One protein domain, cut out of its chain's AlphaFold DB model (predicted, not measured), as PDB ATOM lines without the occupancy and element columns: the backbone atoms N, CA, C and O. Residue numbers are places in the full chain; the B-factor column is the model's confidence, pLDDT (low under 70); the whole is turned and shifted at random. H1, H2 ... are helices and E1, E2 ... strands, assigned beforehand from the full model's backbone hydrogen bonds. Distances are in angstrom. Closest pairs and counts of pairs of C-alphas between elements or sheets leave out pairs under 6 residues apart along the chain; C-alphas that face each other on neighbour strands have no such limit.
ATOM      1  N   PRO A 181     134.073 114.310 134.373       92.94
ATOM      2  CA  PRO A 181     134.835 113.392 133.526       92.94
ATOM      3  C   PRO A 181     136.272 113.865 133.252       92.94
ATOM      4  O   PRO A 181     137.156 113.023 133.107       92.94
ATOM      5  N   ASP A 182     136.533 115.178 133.250       91.81
ATOM      6  CA  ASP A 182     137.884 115.737 133.091       91.81
ATOM      7  C   ASP A 182     138.726 115.461 134.344       91.81
ATOM      8  O   ASP A 182     139.877 115.022 134.267       91.81
ATOM      9  N   ALA A 183     138.115 115.653 135.518       92.81
ATOM     10  CA  ALA A 183     138.722 115.327 136.797       92.81
ATOM     11  C   ALA A 183     138.971 113.813 136.921       92.81
ATOM     12  O   ALA A 183     140.079 113.397 137.252       92.81
ATOM     13  N   ALA A 184     137.986 112.977 136.579       94.19
ATOM     14  CA  ALA A 184     138.132 111.523 136.594       94.19
ATOM     15  C   ALA A 184     139.249 111.038 135.650       94.19
ATOM     16  O   ALA A 184     140.083 110.237 136.071       94.19
ATOM     17  N   LEU A 185     139.324 111.545 134.412       92.81
ATOM     18  CA  LEU A 185     140.430 111.236 133.496       92.81
ATOM     19  C   LEU A 185     141.785 111.629 134.099       92.81
ATOM     20  O   LEU A 185     142.730 110.846 134.032       92.81
ATOM     21  N   THR A 186     141.869 112.809 134.719       91.50
ATOM     22  CA  THR A 186     143.096 113.278 135.379       91.50
ATOM     23  C   THR A 186     143.533 112.316 136.479       91.50
ATOM     24  O   THR A 186     144.690 111.917 136.504       91.50
ATOM     25  N   TYR A 187     142.615 111.867 137.339       92.25
ATOM     26  CA  TYR A 187     142.926 110.870 138.368       92.25
ATOM     27  C   TYR A 187     143.523 109.587 137.779       92.25
ATOM     28  O   TYR A 187     144.597 109.157 138.190       92.25
ATOM     29  N   TYR A 188     142.875 109.025 136.759       91.31
ATOM     30  CA  TYR A 188     143.344 107.810 136.093       91.31
ATOM     31  C   TYR A 188     144.669 107.978 135.328       91.31
ATOM     32  O   TYR A 188     145.332 106.978 135.068       91.31
ATOM     33  N   LEU A 189     145.082 109.206 134.997       88.06
ATOM     34  CA  LEU A 189     146.395 109.506 134.410       88.06
ATOM     35  C   LEU A 189     147.537 109.537 135.439       88.06
ATOM     36  O   LEU A 189     148.678 109.295 135.055       88.06
ATOM     37  N   TYR A 190     147.241 109.810 136.714       86.88
ATOM     38  CA  TYR A 190     148.216 109.751 137.813       86.88
ATOM     39  C   TYR A 190     148.296 108.377 138.489       86.88
ATOM     40  O   TYR A 190     149.234 108.137 139.244       86.88
ATOM     41  N   LEU A 191     147.336 107.479 138.239       86.00
ATOM     42  CA  LEU A 191     147.327 106.166 138.876       86.00
ATOM     43  C   LEU A 191     148.419 105.225 138.340       86.00
ATOM     44  O   LEU A 191     148.612 105.125 137.123       86.00
ATOM     45  N   PRO A 192     149.075 104.454 139.227       83.12
ATOM     46  CA  PRO A 192     150.025 103.432 138.830       83.12
ATOM     47  C   PRO A 192     149.291 102.216 138.229       83.12
ATOM     48  O   PRO A 192     148.140 101.939 138.595       83.12
ATOM     49  N   PRO A 193     149.939 101.445 137.332       81.75
ATOM     50  CA  PRO A 193     149.348 100.274 136.677       81.75
ATOM     51  C   PRO A 193     148.669  99.297 137.633       81.75
ATOM     52  O   PRO A 193     147.620  98.742 137.313       81.75
ATOM     53  N   GLU A 194     149.260  99.086 138.804       83.94
ATOM     54  CA  GLU A 194     148.818  98.144 139.829       83.94
ATOM     55  C   GLU A 194     147.382  98.436 140.296       83.94
ATOM     56  O   GLU A 194     146.624  97.501 140.542       83.94
ATOM     57  N   GLN A 195     146.979  99.712 140.327       80.81
ATOM     58  CA  GLN A 195     145.627 100.161 140.690       80.81
ATOM     59  C   GLN A 195     144.664 100.240 139.493       80.81
ATOM     60  O   GLN A 195     143.519 100.658 139.638       80.81
ATOM     61  N   CYS A 196     145.122  99.855 138.299       80.38
ATOM     62  CA  CYS A 196     144.384  99.921 137.037       80.38
ATOM     63  C   CYS A 196     144.441  98.585 136.269       80.38
ATOM     64  O   CYS A 196     144.484  98.568 135.040       80.38
ATOM     65  N   ASN A 197     144.459  97.444 136.970       73.44
ATOM     66  CA  ASN A 197     144.559  96.094 136.381       73.44
ATOM     67  C   ASN A 197     145.805  95.880 135.483       73.44
ATOM     68  O   ASN A 197     145.767  95.110 134.524       73.44
ATOM     69  N   GLY A 198     146.910  96.570 135.775       72.44
ATOM     70  CA  GLY A 198     148.143  96.571 134.980       72.44
ATOM     71  C   GLY A 198     148.141  97.546 133.794       72.44
ATOM     72  O   GLY A 198     149.080  97.530 132.996       72.44
ATOM     73  N   ILE A 199     147.110  98.386 133.648       75.31
ATOM     74  CA  ILE A 199     146.935  99.283 132.501       75.31
ATOM     75  C   ILE A 199     147.422 100.694 132.857       75.31
ATOM     76  O   ILE A 199     146.920 101.336 133.771       75.31
ATOM     77  N   CYS A 200     148.395 101.182 132.091       72.81
ATOM     78  CA  CYS A 200     148.956 102.533 132.180       72.81
ATOM     79  C   CYS A 200     148.160 103.472 131.251       72.81
ATOM     80  O   CYS A 200     148.285 103.355 130.028       72.81
ATOM     81  N   ILE A 201     147.344 104.383 131.792       77.50
ATOM     82  CA  ILE A 201     146.564 105.346 130.984       77.50
ATOM     83  C   ILE A 201     147.478 106.409 130.350       77.50
ATOM     84  O   ILE A 201     147.276 106.817 129.209       77.50
ATOM     85  N   ASP A 202     148.555 106.806 131.023       70.06
ATOM     86  CA  ASP A 202     149.600 107.666 130.459       70.06
ATOM     87  C   ASP A 202     150.158 107.113 129.120       70.06
ATOM     88  O   ASP A 202     150.353 107.873 128.169       70.06
ATOM     89  N   LYS A 203     150.318 105.787 128.987       76.00
ATOM     90  CA  LYS A 203     150.877 105.107 127.798       76.00
ATOM     91  C   LYS A 203     149.949 105.022 126.580       76.00
ATOM     92  O   LYS A 203     150.394 104.516 125.547       76.00
ATOM     93  N   ILE A 204     148.719 105.543 126.649       80.88
ATOM     94  CA  ILE A 204     147.866 105.769 125.465       80.88
ATOM     95  C   ILE A 204     148.682 106.529 124.405       80.88
ATOM     96  O   ILE A 204     149.431 107.456 124.733       80.88
ATOM     97  N   ARG A 205     148.568 106.162 123.127       84.62
ATOM     98  CA  ARG A 205     149.319 106.821 122.044       84.62
ATOM     99  C   ARG A 205     148.579 108.037 121.498       84.62
ATOM    100  O   ARG A 205     147.355 108.125 121.543       84.62
ATOM    101  N   THR A 206     149.321 108.981 120.927       87.94
ATOM    102  CA  THR A 206     148.737 110.111 120.195       87.94
ATOM    103  C   THR A 206     147.793 109.611 119.098       87.94
ATOM    104  O   THR A 206     148.171 108.775 118.280       87.94
ATOM    105  N   GLY A 207     146.567 110.134 119.072       87.56
ATOM    106  CA  GLY A 207     145.507 109.747 118.141       87.56
ATOM    107  C   GLY A 207     144.608 108.599 118.613       87.56
ATOM    108  O   GLY A 207     143.510 108.464 118.065       87.56
ATOM    109  N   GLU A 208     145.016 107.822 119.623       88.44
ATOM    110  CA  GLU A 208     144.157 106.824 120.275       88.44
ATOM    111  C   GLU A 208     143.071 107.501 121.125       88.44
ATOM    112  O   GLU A 208     143.163 108.681 121.495       88.44
ATOM    113  N   ARG A 209     142.005 106.745 121.406       91.75
ATOM    114  CA  ARG A 209     140.824 107.230 122.118       91.75
ATOM    115  C   ARG A 209     140.487 106.366 123.317       91.75
ATOM    116  O   ARG A 209     140.549 105.139 123.251       91.75
ATOM    117  N   VAL A 210     140.032 107.026 124.373       93.06
ATOM    118  CA  VAL A 210     139.504 106.383 125.577       93.06
ATOM    119  C   VAL A 210     138.169 106.979 125.962       93.06
ATOM    120  O   VAL A 210     137.863 108.121 125.620       93.06
ATOM    121  N   MET A 211     137.369 106.183 126.657       95.44
ATOM    122  CA  MET A 211     136.030 106.557 127.078       95.44
ATOM    123  C   MET A 211     135.948 106.564 128.601       95.44
ATOM    124  O   MET A 211     136.127 105.522 129.225       95.44
ATOM    125  N   ILE A 212     135.655 107.725 129.186       95.94
ATOM    126  CA  ILE A 212     135.263 107.844 130.590       95.94
ATOM    127  C   ILE A 212     133.763 107.576 130.681       95.94
ATOM    128  O   ILE A 212     132.965 108.255 130.030       95.94
ATOM    129  N   ILE A 213     133.388 106.598 131.501       97.31
ATOM    130  CA  ILE A 213     132.006 106.311 131.879       97.31
ATOM    131  C   ILE A 213     131.860 106.737 133.343       97.31
ATOM    132  O   ILE A 213     132.355 106.065 134.250       97.31
ATOM    133  N   GLY A 214     131.242 107.898 133.552       95.88
ATOM    134  CA  GLY A 214     131.003 108.492 134.858       95.88
ATOM    135  C   GLY A 214     129.627 108.125 135.397       95.88
ATOM    136  O   GLY A 214     128.614 108.532 134.842       95.88
ATOM    137  N   PHE A 215     129.583 107.380 136.494       94.25
ATOM    138  CA  PHE A 215     128.364 107.055 137.229       94.25
ATOM    139  C   PHE A 215     128.112 108.121 138.299       94.25
ATOM    140  O   PHE A 215     128.517 107.977 139.454       94.25
ATOM    141  N   GLU A 216     127.504 109.225 137.867       89.38
ATOM    142  CA  GLU A 216     127.169 110.393 138.690       89.38
ATOM    143  C   GLU A 216     125.789 110.233 139.367       89.38
ATOM    144  O   GLU A 216     125.043 109.294 139.080       89.38
ATOM    145  N   ASP A 217     125.437 111.145 140.284       83.50
ATOM    146  CA  ASP A 217     124.193 111.059 141.069       83.50
ATOM    147  C   ASP A 217     122.929 111.045 140.177       83.50
ATOM    148  O   ASP A 217     122.092 110.142 140.315       83.50
ATOM    149  N   GLU A 218     122.817 111.998 139.237       85.44
ATOM    150  CA  GLU A 218     121.601 112.207 138.428       85.44
ATOM    151  C   GLU A 218     121.622 111.515 137.079       85.44
ATOM    152  O   GLU A 218     120.692 110.774 136.760       85.44
ATOM    153  N   LEU A 219     122.662 111.764 136.281       91.00
ATOM    154  CA  LEU A 219     122.807 111.266 134.918       91.00
ATOM    155  C   LEU A 219     124.206 110.676 134.763       91.00
ATOM    156  O   LEU A 219     125.194 111.385 134.923       91.00
ATOM    157  N   ASP A 220     124.296 109.403 134.378       93.88
ATOM    158  CA  ASP A 220     125.579 108.831 133.972       93.88
ATOM    159  C   ASP A 220     126.090 109.551 132.714       93.88
ATOM    160  O   ASP A 220     125.306 109.803 131.783       93.88
ATOM    161  N   SER A 221     127.391 109.824 132.665       93.69
ATOM    162  CA  SER A 221     128.072 110.518 131.578       93.69
ATOM    163  C   SER A 221     129.019 109.595 130.805       93.69
ATOM    164  O   SER A 221     129.688 108.728 131.359       93.69
ATOM    165  N   PHE A 222     129.056 109.764 129.487       95.56
ATOM    166  CA  PHE A 222     129.758 108.899 128.543       95.56
ATOM    167  C   PHE A 222     130.594 109.801 127.630       95.56
ATOM    168  O   PHE A 222     130.088 110.409 126.685       95.56
ATOM    169  N   ASN A 223     131.876 109.941 127.959       94.38
ATOM    170  CA  ASN A 223     132.753 110.960 127.395       94.38
ATOM    171  C   ASN A 223     133.942 110.316 126.683       94.38
ATOM    172  O   ASN A 223     134.672 109.543 127.297       94.38
ATOM    173  N   ILE A 224     134.164 110.638 125.408       94.25
ATOM    174  CA  ILE A 224     135.312 110.121 124.645       94.25
ATOM    175  C   ILE A 224     136.360 111.217 124.511       94.25
ATOM    176  O   ILE A 224     136.058 112.316 124.039       94.25
ATOM    177  N   TYR A 225     137.601 110.883 124.855       92.50
ATOM    178  CA  TYR A 225     138.772 111.739 124.723       92.50
ATOM    179  C   TYR A 225     139.732 111.155 123.686       92.50
ATOM    180  O   TYR A 225     139.964 109.948 123.653       92.50
ATOM    181  N   GLU A 226     140.302 112.010 122.841       91.62
ATOM    182  CA  GLU A 226     141.371 111.661 121.901       91.62
ATOM    183  C   GLU A 226     142.685 112.280 122.387       91.62
ATOM    184  O   GLU A 226     142.765 113.507 122.519       91.62
ATOM    185  N   LYS A 227     143.711 111.452 122.629       88.31
ATOM    186  CA  LYS A 227     145.033 111.946 123.038       88.31
ATOM    187  C   LYS A 227     145.681 112.704 121.882       88.31
ATOM    188  O   LYS A 227     145.692 112.232 120.742       88.31
ATOM    189  N   LYS A 228     146.216 113.886 122.159       88.44
ATOM    190  CA  LYS A 228     146.896 114.758 121.198       88.44
ATOM    191  C   LYS A 228     148.403 114.736 121.419       88.44
ATOM    192  O   LYS A 228     148.924 114.083 122.324       88.44
ATOM    193  N   GLU A 229     149.110 115.418 120.527       79.88
ATOM    194  CA  GLU A 229     150.518 115.746 120.732       79.88
ATOM    195  C   GLU A 229     150.656 116.566 122.029       79.88
ATOM    196  O   GLU A 229     149.711 117.233 122.440       79.88
ATOM    197  N   ASN A 230     151.809 116.490 122.699       72.31
ATOM    198  CA  ASN A 230     152.081 117.167 123.981       72.31
ATOM    199  C   ASN A 230     151.251 116.697 125.198       72.31
ATOM    200  O   ASN A 230     151.086 117.457 126.145       72.31
ATOM    201  N   TRP A 231     150.788 115.440 125.217       70.94
ATOM    202  CA  TRP A 231     150.062 114.824 126.351       70.94
ATOM    203  C   TRP A 231     148.679 115.419 126.660       70.94
ATOM    204  O   TRP A 231     148.057 115.047 127.655       70.94
ATOM    205  N   GLU A 232     148.157 116.278 125.787       83.50
ATOM    206  CA  GLU A 232     146.811 116.829 125.927       83.50
ATOM    207  C   GLU A 232     145.741 115.770 125.605       83.50
ATOM    208  O   GLU A 232     145.923 114.918 124.730       83.50
ATOM    209  N   PHE A 233     144.583 115.849 126.258       88.19
ATOM    210  CA  PHE A 233     143.418 115.018 125.950       88.19
ATOM    211  C   PHE A 233     142.266 115.909 125.508       88.19
ATOM    212  O   PHE A 233     141.759 116.709 126.286       88.19
ATOM    213  N   LYS A 234     141.823 115.767 124.255       89.88
ATOM    214  CA  LYS A 234     140.691 116.542 123.741       89.88
ATOM    215  C   LYS A 234     139.402 115.742 123.842       89.88
ATOM    216  O   LYS A 234     139.314 114.672 123.238       89.88
ATOM    217  N   GLN A 235     138.388 116.281 124.515       90.44
ATOM    218  CA  GLN A 235     137.039 115.713 124.495       90.44
ATOM    219  C   GLN A 235     136.478 115.802 123.066       90.44
ATOM    220  O   GLN A 235     136.427 116.875 122.461       90.44
ATOM    221  N   VAL A 236     136.092 114.658 122.499       91.25
ATOM    222  CA  VAL A 236     135.511 114.543 121.148       91.25
ATOM    223  C   VAL A 236     134.052 114.094 121.164       91.25
ATOM    224  O   VAL A 236     133.349 114.326 120.185       91.25
ATOM    225  N   VAL A 237     133.585 113.496 122.264       91.44
ATOM    226  CA  VAL A 237     132.167 113.188 122.508       91.44
ATOM    227  C   VAL A 237     131.831 113.481 123.968       91.44
ATOM    228  O   VAL A 237     132.603 113.119 124.855       91.44
ATOM    229  N   ASN A 238     130.673 114.099 124.192       91.31
ATOM    230  CA  ASN A 238     130.006 114.241 125.484       91.31
ATOM    231  C   ASN A 238     128.568 113.742 125.296       91.31
ATOM    232  O   ASN A 238     127.842 114.266 124.448       91.31
ATOM    233  N   PHE A 239     128.183 112.711 126.041       92.62
ATOM    234  CA  PHE A 239     126.829 112.173 126.066       92.62
ATOM    235  C   PHE A 239     126.382 111.990 127.515       92.62
ATOM    236  O   PHE A 239     127.105 111.416 128.330       92.62
ATOM    237  N   LEU A 240     125.167 112.440 127.822       92.06
ATOM    238  CA  LEU A 240     124.510 112.218 129.105       92.06
ATOM    239  C   LEU A 240     123.359 111.237 128.908       92.06
ATOM    240  O   LEU A 240     122.559 111.377 127.981       92.06
ATOM    241  N   SER A 241     123.260 110.259 129.801       92.12
ATOM    242  CA  SER A 241     122.078 109.404 129.896       92.12
ATOM    243  C   SER A 241     120.829 110.208 130.286       92.12
ATOM    244  O   SER A 241     120.912 111.335 130.759       92.12
ATOM    245  N   GLY A 242     119.644 109.612 130.123       88.50
ATOM    246  CA  GLY A 242     118.385 110.193 130.613       88.50
ATOM    247  C   GLY A 242     118.044 109.873 132.077       88.50
ATOM    248  O   GLY A 242     116.944 110.202 132.506       88.50
ATOM    249  N   ALA A 243     118.906 109.138 132.791       89.56
ATOM    250  CA  ALA A 243     118.826 108.820 134.226       89.56
ATOM    251  C   ALA A 243     120.057 107.987 134.625       89.56
ATOM    252  O   ALA A 243     120.422 107.080 133.871       89.56
ATOM    253  N   SER A 244     120.617 108.221 135.813       90.25
ATOM    254  CA  SER A 244     121.752 107.469 136.351       90.25
ATOM    255  C   SER A 244     121.424 106.000 136.589       90.25
ATOM    256  O   SER A 244     120.290 105.617 136.910       90.25
ATOM    257  N   SER A 245     122.448 105.159 136.494       90.56
ATOM    258  CA  SER A 245     122.361 103.727 136.777       90.56
ATOM    259  C   SER A 245     121.892 103.463 138.203       90.56
ATOM    260  O   SER A 245     121.049 102.594 138.426       90.56
ATOM    261  N   LEU A 365     129.914 104.680 121.315       91.94
ATOM    262  CA  LEU A 365     131.109 104.187 120.636       91.94
ATOM    263  C   LEU A 365     131.082 104.523 119.127       91.94
ATOM    264  O   LEU A 365     130.092 104.271 118.435       91.94
ATOM    265  N   PRO A 366     132.175 105.078 118.570       82.62
ATOM    266  CA  PRO A 366     132.202 105.513 117.182       82.62
ATOM    267  C   PRO A 366     132.237 104.316 116.226       82.62
ATOM    268  O   PRO A 366     133.029 103.393 116.389       82.62
ATOM    269  N   LYS A 367     131.459 104.390 115.141       74.56
ATOM    270  CA  LYS A 367     131.433 103.386 114.054       74.56
ATOM    271  C   LYS A 367     132.644 103.454 113.099       74.56
ATOM    272  O   LYS A 367     132.567 102.942 111.989       74.56
ATOM    273  N   SER A 368     133.713 104.155 113.479       64.88
ATOM    274  CA  SER A 368     134.857 104.516 112.623       64.88
ATOM    275  C   SER A 368     136.155 103.839 113.060       64.88
ATOM    276  O   SER A 368     136.340 103.638 114.257       64.88
ATOM    277  N   ASP A 369     137.111 103.693 112.140       51.56
ATOM    278  CA  ASP A 369     138.435 103.075 112.356       51.56
ATOM    279  C   ASP A 369     139.280 103.659 113.509       51.56
ATOM    280  O   ASP A 369     140.195 102.998 113.996       51.56
ATOM    281  N   LYS A 370     139.005 104.889 113.975       62.16
ATOM    282  CA  LYS A 370     139.612 105.426 115.208       62.16
ATOM    283  C   LYS A 370     139.008 104.749 116.437       62.16
ATOM    284  O   LYS A 370     138.086 105.278 117.066       62.16
ATOM    285  N   GLU A 371     139.557 103.582 116.748       77.44
ATOM    286  CA  GLU A 371     139.111 102.707 117.818       77.44
ATOM    287  C   GLU A 371     139.271 103.351 119.207       77.44
ATOM    288  O   GLU A 371     140.346 103.807 119.595       77.44
ATOM    289  N   VAL A 372     138.180 103.355 119.979       90.62
ATOM    290  CA  VAL A 372     138.251 103.473 121.440       90.62
ATOM    291  C   VAL A 372     138.757 102.135 121.959       90.62
ATOM    292  O   VAL A 372     138.069 101.130 121.779       90.62
ATOM    293  N   THR A 373     139.943 102.095 122.560       87.38
ATOM    294  CA  THR A 373     140.574 100.852 123.043       87.38
ATOM    295  C   THR A 373     140.285 100.584 124.519       87.38
ATOM    296  O   THR A 373     140.147  99.423 124.914       87.38
ATOM    297  N   THR A 374     140.120 101.645 125.313       92.06
ATOM    298  CA  THR A 374     139.973 101.571 126.773       92.06
ATOM    299  C   THR A 374     138.687 102.248 127.244       92.06
ATOM    300  O   THR A 374     138.396 103.387 126.867       92.06
ATOM    301  N   LEU A 375     137.938 101.548 128.098       95.31
ATOM    302  CA  LEU A 375     136.797 102.063 128.850       95.31
ATOM    303  C   LEU A 375     137.223 102.227 130.316       95.31
ATOM    304  O   LEU A 375     137.664 101.269 130.948       95.31
ATOM    305  N   ILE A 376     137.098 103.438 130.850       95.81
ATOM    306  CA  ILE A 376     137.481 103.806 132.214       95.81
ATOM    307  C   ILE A 376     136.198 104.076 133.004       95.81
ATOM    308  O   ILE A 376     135.391 104.914 132.601       95.81
ATOM    309  N   LEU A 377     135.997 103.372 134.119       96.12
ATOM    310  CA  LEU A 377     134.797 103.485 134.953       96.12
ATOM    311  C   LEU A 377     135.068 104.394 136.165       96.12
ATOM    312  O   LEU A 377     136.011 104.158 136.919       96.12
ATOM    313  N   ALA A 378     134.242 105.415 136.387       95.31
ATOM    314  CA  ALA A 378     134.375 106.361 137.503       95.31
ATOM    315  C   ALA A 378     133.032 106.595 138.216       95.31
ATOM    316  O   ALA A 378     131.982 106.470 137.596       95.31
ATOM    317  N   GLY A 379     133.050 106.966 139.497       91.56
ATOM    318  CA  GLY A 379     131.848 107.211 140.305       91.56
ATOM    319  C   GLY A 379     131.308 105.973 141.033       91.56
ATOM    320  O   GLY A 379     131.892 104.891 140.978       91.56
ATOM    321  N   ASP A 380     130.189 106.145 141.740       82.19
ATOM    322  CA  ASP A 380     129.654 105.197 142.734       82.19
ATOM    323  C   ASP A 380     129.480 103.764 142.210       82.19
ATOM    324  O   ASP A 380     129.828 102.798 142.887       82.19
ATOM    325  N   MET A 381     128.939 103.612 140.999       88.00
ATOM    326  CA  MET A 381     128.647 102.291 140.427       88.00
ATOM    327  C   MET A 381     129.878 101.609 139.816       88.00
ATOM    328  O   MET A 381     129.818 100.412 139.540       88.00
ATOM    329  N   ALA A 382     130.991 102.326 139.607       91.62
ATOM    330  CA  ALA A 382     132.143 101.835 138.845       91.62
ATOM    331  C   ALA A 382     132.760 100.553 139.423       91.62
ATOM    332  O   ALA A 382     133.201  99.690 138.668       91.62
ATOM    333  N   ARG A 383     132.743 100.406 140.755       87.75
ATOM    334  CA  ARG A 383     133.267  99.234 141.479       87.75
ATOM    335  C   ARG A 383     132.319  98.028 141.464       87.75
ATOM    336  O   ARG A 383     132.648  96.997 142.047       87.75
ATOM    337  N   SER A 384     131.147  98.121 140.826       88.56
ATOM    338  CA  SER A 384     130.182  97.023 140.862       88.56
ATOM    339  C   SER A 384     130.688  95.792 140.107       88.56
ATOM    340  O   SER A 384     130.927  95.833 138.899       88.56
ATOM    341  N   GLY A 385     130.798  94.660 140.810       87.06
ATOM    342  CA  GLY A 385     131.303  93.409 140.235       87.06
ATOM    343  C   GLY A 385     130.434  92.892 139.085       87.06
ATOM    344  O   GLY A 385     130.960  92.412 138.081       87.06
ATOM    345  N   LEU A 386     129.110  93.047 139.205       88.00
ATOM    346  CA  LEU A 386     128.145  92.716 138.152       88.00
ATOM    347  C   LEU A 386     128.297  93.628 136.927       88.00
ATOM    348  O   LEU A 386     128.296  93.136 135.799       88.00
ATOM    349  N   LEU A 387     128.470  94.937 137.141       91.50
ATOM    350  CA  LEU A 387     128.687  95.904 136.063       91.50
ATOM    351  C   LEU A 387     129.980  95.611 135.300       91.50
ATOM    352  O   LEU A 387     129.947  95.494 134.078       91.50
ATOM    353  N   ILE A 388     131.101  95.480 136.015       91.44
ATOM    354  CA  ILE A 388     132.416  95.219 135.419       91.44
ATOM    355  C   ILE A 388     132.345  93.952 134.558       91.44
ATOM    356  O   ILE A 388     132.762  93.973 133.401       91.44
ATOM    357  N   HIS A 389     131.741  92.877 135.076       90.06
ATOM    358  CA  HIS A 389     131.576  91.625 134.337       90.06
ATOM    359  C   HIS A 389     130.677  91.766 133.097       90.06
ATOM    360  O   HIS A 389     131.009  91.235 132.035       90.06
ATOM    361  N   ALA A 390     129.563  92.499 133.193       92.31
ATOM    362  CA  ALA A 390     128.672  92.745 132.061       92.31
ATOM    363  C   ALA A 390     129.349  93.579 130.958       92.31
ATOM    364  O   ALA A 390     129.263  93.220 129.785       92.31
ATOM    365  N   VAL A 391     130.088  94.634 131.323       94.56
ATOM    366  CA  VAL A 391     130.855  95.462 130.375       94.56
ATOM    367  C   VAL A 391     131.985  94.646 129.730       94.56
ATOM    368  O   VAL A 391     132.127  94.674 128.513       94.56
ATOM    369  N   GLN A 392     132.735  93.850 130.501       93.06
ATOM    370  CA  GLN A 392     133.764  92.943 129.964       93.06
ATOM    371  C   GLN A 392     133.188  91.903 128.988       93.06
ATOM    372  O   GLN A 392     133.826  91.568 127.994       93.06
ATOM    373  N   THR A 393     131.979  91.402 129.259       94.00
ATOM    374  CA  THR A 393     131.301  90.402 128.418       94.00
ATOM    375  C   THR A 393     130.757  91.015 127.125       94.00
ATOM    376  O   THR A 393     130.842  90.382 126.076       94.00
ATOM    377  N   ALA A 394     130.226  92.242 127.174       95.19
ATOM    378  CA  ALA A 394     129.743  92.960 125.992       95.19
ATOM    379  C   ALA A 394     130.885  93.494 125.107       95.19
ATOM    380  O   ALA A 394     130.759  93.525 123.884       95.19
ATOM    381  N   PHE A 395     132.019  93.872 125.708       93.38
ATOM    382  CA  PHE A 395     133.138  94.520 125.021       93.38
ATOM    383  C   PHE A 395     134.472  93.763 125.190       93.38
ATOM    384  O   PHE A 395     135.449  94.342 125.666       93.38
ATOM    385  N   PRO A 396     134.574  92.485 124.767       92.31
ATOM    386  CA  PRO A 396     135.745  91.638 125.030       92.31
ATOM    387  C   PRO A 396     137.033  92.088 124.318       92.31
ATOM    388  O   PRO A 396     138.116  91.627 124.666       92.31
ATOM    389  N   SER A 397     136.940  92.978 123.323       90.06
ATOM    390  CA  SER A 397     138.098  93.604 122.667       90.06
ATOM    391  C   SER A 397     138.609  94.864 123.376       90.06
ATOM    392  O   SER A 397     139.594  95.446 122.927       90.06
ATOM    393  N   LYS A 398     137.948  95.317 124.449       90.50
ATOM    394  CA  LYS A 398     138.253  96.579 125.134       90.50
ATOM    395  C   LYS A 398     138.932  96.341 126.472       90.50
ATOM    396  O   LYS A 398     138.576  95.440 127.228       90.50
ATOM    397  N   GLN A 399     139.891  97.201 126.788       90.75
ATOM    398  CA  GLN A 399     140.499  97.251 128.109       90.75
ATOM    399  C   GLN A 399     139.550  97.957 129.079       90.75
ATOM    400  O   GLN A 399     139.133  99.083 128.817       90.75
ATOM    401  N   ILE A 400     139.197  97.303 130.189       92.56
ATOM    402  CA  ILE A 400     138.306  97.864 131.212       92.56
ATOM    403  C   ILE A 400     139.139  98.270 132.428       92.56
ATOM    404  O   ILE A 400     139.755  97.422 133.080       92.56
ATOM    405  N   VAL A 401     139.155  99.568 132.723       92.88
ATOM    406  CA  VAL A 401     139.950 100.173 133.795       92.88
ATOM    407  C   VAL A 401     139.029 100.695 134.889       92.88
ATOM    408  O   VAL A 401     138.067 101.416 134.628       92.88
ATOM    409  N   VAL A 402     139.335 100.310 136.122       92.06
ATOM    410  CA  VAL A 402     138.636 100.720 137.338       92.06
ATOM    411  C   VAL A 402     139.641 100.723 138.489       92.06
ATOM    412  O   VAL A 402     140.461  99.812 138.577       92.06
ATOM    413  N   SER A 403     139.575 101.746 139.337       89.94
ATOM    414  CA  SER A 403     140.360 101.882 140.569       89.94
ATOM    415  C   SER A 403     139.575 101.389 141.787       89.94
ATOM    416  O   SER A 403     138.349 101.525 141.852       89.94
ATOM    417  N   ASP A 404     140.284 100.900 142.806       83.81
ATOM    418  CA  ASP A 404     139.701 100.550 144.106       83.81
ATOM    419  C   ASP A 404     139.030 101.739 144.814       83.81
ATOM    420  O   ASP A 404     138.170 101.529 145.666       83.81
ATOM    421  N   THR A 405     139.353 102.979 144.428       86.81
ATOM    422  CA  THR A 405     138.704 104.208 144.923       86.81
ATOM    423  C   THR A 405     137.977 104.979 143.811       86.81
ATOM    424  O   THR A 405     137.848 106.202 143.853       86.81
ATOM    425  N   ALA A 406     137.450 104.273 142.798       90.56
ATOM    426  CA  ALA A 406     136.765 104.885 141.651       90.56
ATOM    427  C   ALA A 406     135.578 105.808 142.015       90.56
ATOM    428  O   ALA A 406     135.266 106.719 141.248       90.56
ATOM    429  N   ASN A 407     134.952 105.627 143.183       87.44
ATOM    430  CA  ASN A 407     133.933 106.525 143.744       87.44
ATOM    431  C   ASN A 407     134.487 107.922 144.104       87.44
ATOM    432  O   ASN A 407     133.776 108.917 143.993       87.44
ATOM    433  N   GLU A 408     135.763 108.016 144.480       89.06
ATOM    434  CA  GLU A 408     136.465 109.274 144.769       89.06
ATOM    435  C   GLU A 408     137.243 109.826 143.564       89.06
ATOM    436  O   GLU A 408     137.756 110.944 143.643       89.06
ATOM    437  N   ALA A 409     137.318 109.090 142.445       92.56
ATOM    438  CA  ALA A 409     138.172 109.408 141.296       92.56
ATOM    439  C   ALA A 409     138.069 110.868 140.834       92.56
ATOM    440  O   ALA A 409     139.079 111.554 140.714       92.56
ATOM    441  N   ALA A 410     136.857 111.386 140.628       93.25
ATOM    442  CA  ALA A 410     136.679 112.772 140.196       93.25
ATOM    443  C   ALA A 410     137.050 113.795 141.292       93.25
ATOM    444  O   ALA A 410     137.625 114.837 140.990       93.25
ATOM    445  N   LEU A 411     136.803 113.500 142.575       93.12
ATOM    446  CA  LEU A 411     137.173 114.404 143.670       93.12
ATOM    447  C   LEU A 411     138.698 114.475 143.854       93.12
ATOM    448  O   LEU A 411     139.242 115.569 144.003       93.12
ATOM    449  N   ARG A 412     139.392 113.330 143.797       93.25
ATOM    450  CA  ARG A 412     140.862 113.258 143.870       93.25
ATOM    451  C   ARG A 412     141.519 113.842 142.625       93.25
ATOM    452  O   ARG A 412     142.437 114.649 142.726       93.25
ATOM    453  N   GLY A 413     140.989 113.507 141.453       93.38
ATOM    454  CA  GLY A 413     141.428 114.040 140.168       93.38
ATOM    455  C   GLY A 413     141.298 115.553 140.045       93.38
ATOM    456  O   GLY A 413     142.163 116.189 139.452       93.38
ATOM    457  N   ALA A 414     140.280 116.150 140.672       93.38
ATOM    458  CA  ALA A 414     140.159 117.601 140.755       93.38
ATOM    459  C   ALA A 414     141.329 118.227 141.536       93.38
ATOM    460  O   ALA A 414     141.850 119.252 141.110       93.38
ATOM    461  N   VAL A 415     141.783 117.612 142.638       93.81
ATOM    462  CA  VAL A 415     142.955 118.082 143.406       93.81
ATOM    463  C   VAL A 415     144.239 117.962 142.578       93.81
ATOM    464  O   VAL A 415     144.989 118.931 142.468       93.81
ATOM    465  N   LEU A 416     144.443 116.820 141.911       92.00
ATOM    466  CA  LEU A 416     145.586 116.573 141.020       92.00
ATOM    467  C   LEU A 416     145.662 117.585 139.863       92.00
ATOM    468  O   LEU A 416     146.716 118.176 139.626       92.00
ATOM    469  N   PHE A 417     144.527 117.874 139.215       89.75
ATOM    470  CA  PHE A 417     144.405 118.926 138.193       89.75
ATOM    471  C   PHE A 417     144.776 120.318 138.739       89.75
ATOM    472  O   PHE A 417     145.243 121.194 138.009       89.75
ATOM    473  N   GLY A 418     144.584 120.538 140.044       88.81
ATOM    474  CA  GLY A 418     145.045 121.726 140.751       88.81
ATOM    475  C   GLY A 418     146.568 121.851 140.758       88.81
ATOM    476  O   GLY A 418     147.079 122.907 140.377       88.81
ATOM    477  N   HIS A 419     147.287 120.792 141.134       87.38
ATOM    478  CA  HIS A 419     148.754 120.787 141.191       87.38
ATOM    479  C   HIS A 419     149.399 120.909 139.812       87.38
ATOM    480  O   HIS A 419     150.233 121.786 139.591       87.38
ATOM    481  N   GLN A 420     148.976 120.065 138.877       76.69
ATOM    482  CA  GLN A 420     149.495 120.038 137.519       76.69
ATOM    483  C   GLN A 420     148.309 119.855 136.568       76.69
ATOM    484  O   GLN A 420     147.816 118.739 136.399       76.69
ATOM    485  N   PRO A 421     147.820 120.943 135.943       62.66
ATOM    486  CA  PRO A 421     146.769 120.844 134.949       62.66
ATOM    487  C   PRO A 421     147.309 120.084 133.736       62.66
ATOM    488  O   PRO A 421     148.002 120.646 132.887       62.66
ATOM    489  N   ILE A 422     146.984 118.794 133.644       62.03
ATOM    490  CA  ILE A 422     147.031 118.093 132.363       62.03
ATOM    491  C   ILE A 422     146.087 118.860 131.437       62.03
ATOM    492  O   ILE A 422     144.972 119.205 131.835       62.03
ATOM    493  N   ALA A 423     146.525 119.152 130.214       59.06
ATOM    494  CA  ALA A 423     145.724 119.871 129.231       59.06
ATOM    495  C   ALA A 423     144.569 118.986 128.716       59.06
ATOM    496  O   ALA A 423     144.587 118.455 127.605       59.06
ATOM    497  N   VAL A 424     143.552 118.800 129.554       57.03
ATOM    498  CA  VAL A 424     142.273 118.209 129.178       57.03
ATOM    499  C   VAL A 424     141.440 119.327 128.559       57.03
ATOM    500  O   VAL A 424     140.870 120.154 129.262       57.03
ATOM    501  N   SER A 425     141.420 119.389 127.227       58.28
ATOM    502  CA  SER A 425     140.609 120.354 126.484       58.28
ATOM    503  C   SER A 425     139.203 119.789 126.289       58.28
ATOM    504  O   SER A 425     138.906 119.100 125.304       58.28
ATOM    505  N   SER A 426     138.334 120.063 127.259       57.91
ATOM    506  CA  SER A 426     136.911 119.754 127.179       57.91
ATOM    507  C   SER A 426     136.127 120.903 126.551       57.91
ATOM    508  O   SER A 426     136.603 122.035 126.430       57.91
TER     509      SER A 426
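Overview. This is residues 181 to 245 and 365 to 426 of the 437 residues of an uncharacterized protein of Mytilus coruscus (UniProt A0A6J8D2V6). A strongly twisted sheet of five strands curls round one helix, H1, and a second helix, H4, crosses H1 on the side away from the sheet. Helix H3 lies out at the E5 edge of the sheet, while at the other edge residues 424 to 425, near the end of the printed part, pair in parallel with residues 233 to 234 of E3. The printed part has 127 residues, with four named helices and five named strands in the order H1 H2 E1 E2 E3 E4 H3 E5 H4; the class is mixed, helices and strands. The mixed sheet runs E3 E2 E1 E4 E5, E3 to E1 antiparallel and E1 to E5 parallel. The whole is compact and rounded, with a radius of gyration of the C-alphas of 13.4 A and spans of 36 by 34 by 31 A.

Arrangement. Inner strands E1, residues 209 to 215, and E4, residues 372 to 379, are parallel at 22 degrees, with N 213 and O 376 2.8 A apart. E2, residues 221 to 227, is antiparallel to E1 at 156 degrees, with N 212 to O 223 at 2.8 A. E3, residues 233 to 240, is an edge strand antiparallel to E2, with N 222 to O 239 at 2.8 A; it bends by 62 degrees at residue 236. E1, E2 and E3 form a meander, each strand the antiparallel neighbour of the one before, with hairpins E1 and E2, E2 and E3. The other edge strand, E5, residues 399 to 401, is parallel to E4, with N 375 to O 399 at 2.8 A. E4, H3, residues 385 to 394, and E5 form a strand-helix-strand unit, two parallel neighbour strands with a helix between, whose crossover is right-handed. H3 only grazes the sheet; its closest C-alphas to E5 are those of Gln 392 and Ile 400, 6.8 A apart. H1, residues 181 to 190, is on the sheet, its closest C-alphas to E1 being those of Pro 181 and Ile 212, 6.3 A apart. H4, residues 409 to 419, touches H1 at Tyr 187 and Gly 413, their closest C-alphas, 3.9 A apart; at 73 degrees the two are only just about perpendicular. H2, residues 193 to 196, only just on the sheet with 5 pairs of C-alphas within 10 A, only grazes it. In H1 and H3 every O i to N i+4 pair is within hydrogen-bond range, in H4 6 of 7; H2 is too short for such a pair.

Along the chain. E4 spans 20.3 A, E1 19.6 A, E3 19.4 A and E2 19.0 A; H4 spans 15.5 A. H1 begins at C-alpha 181, (134.835, 113.392, 133.526), and H4 ends at C-alpha 419, (148.754, 120.787, 141.191).

Size, cuts and confidence. Residues 246 to 364 are not printed, and C-alphas 245 and 365 are 18.4 A apart across the cut. The link from H2 to E1, 12 residues, is long. Residues 368 to 370 and 421 to 426 have pLDDT under 70.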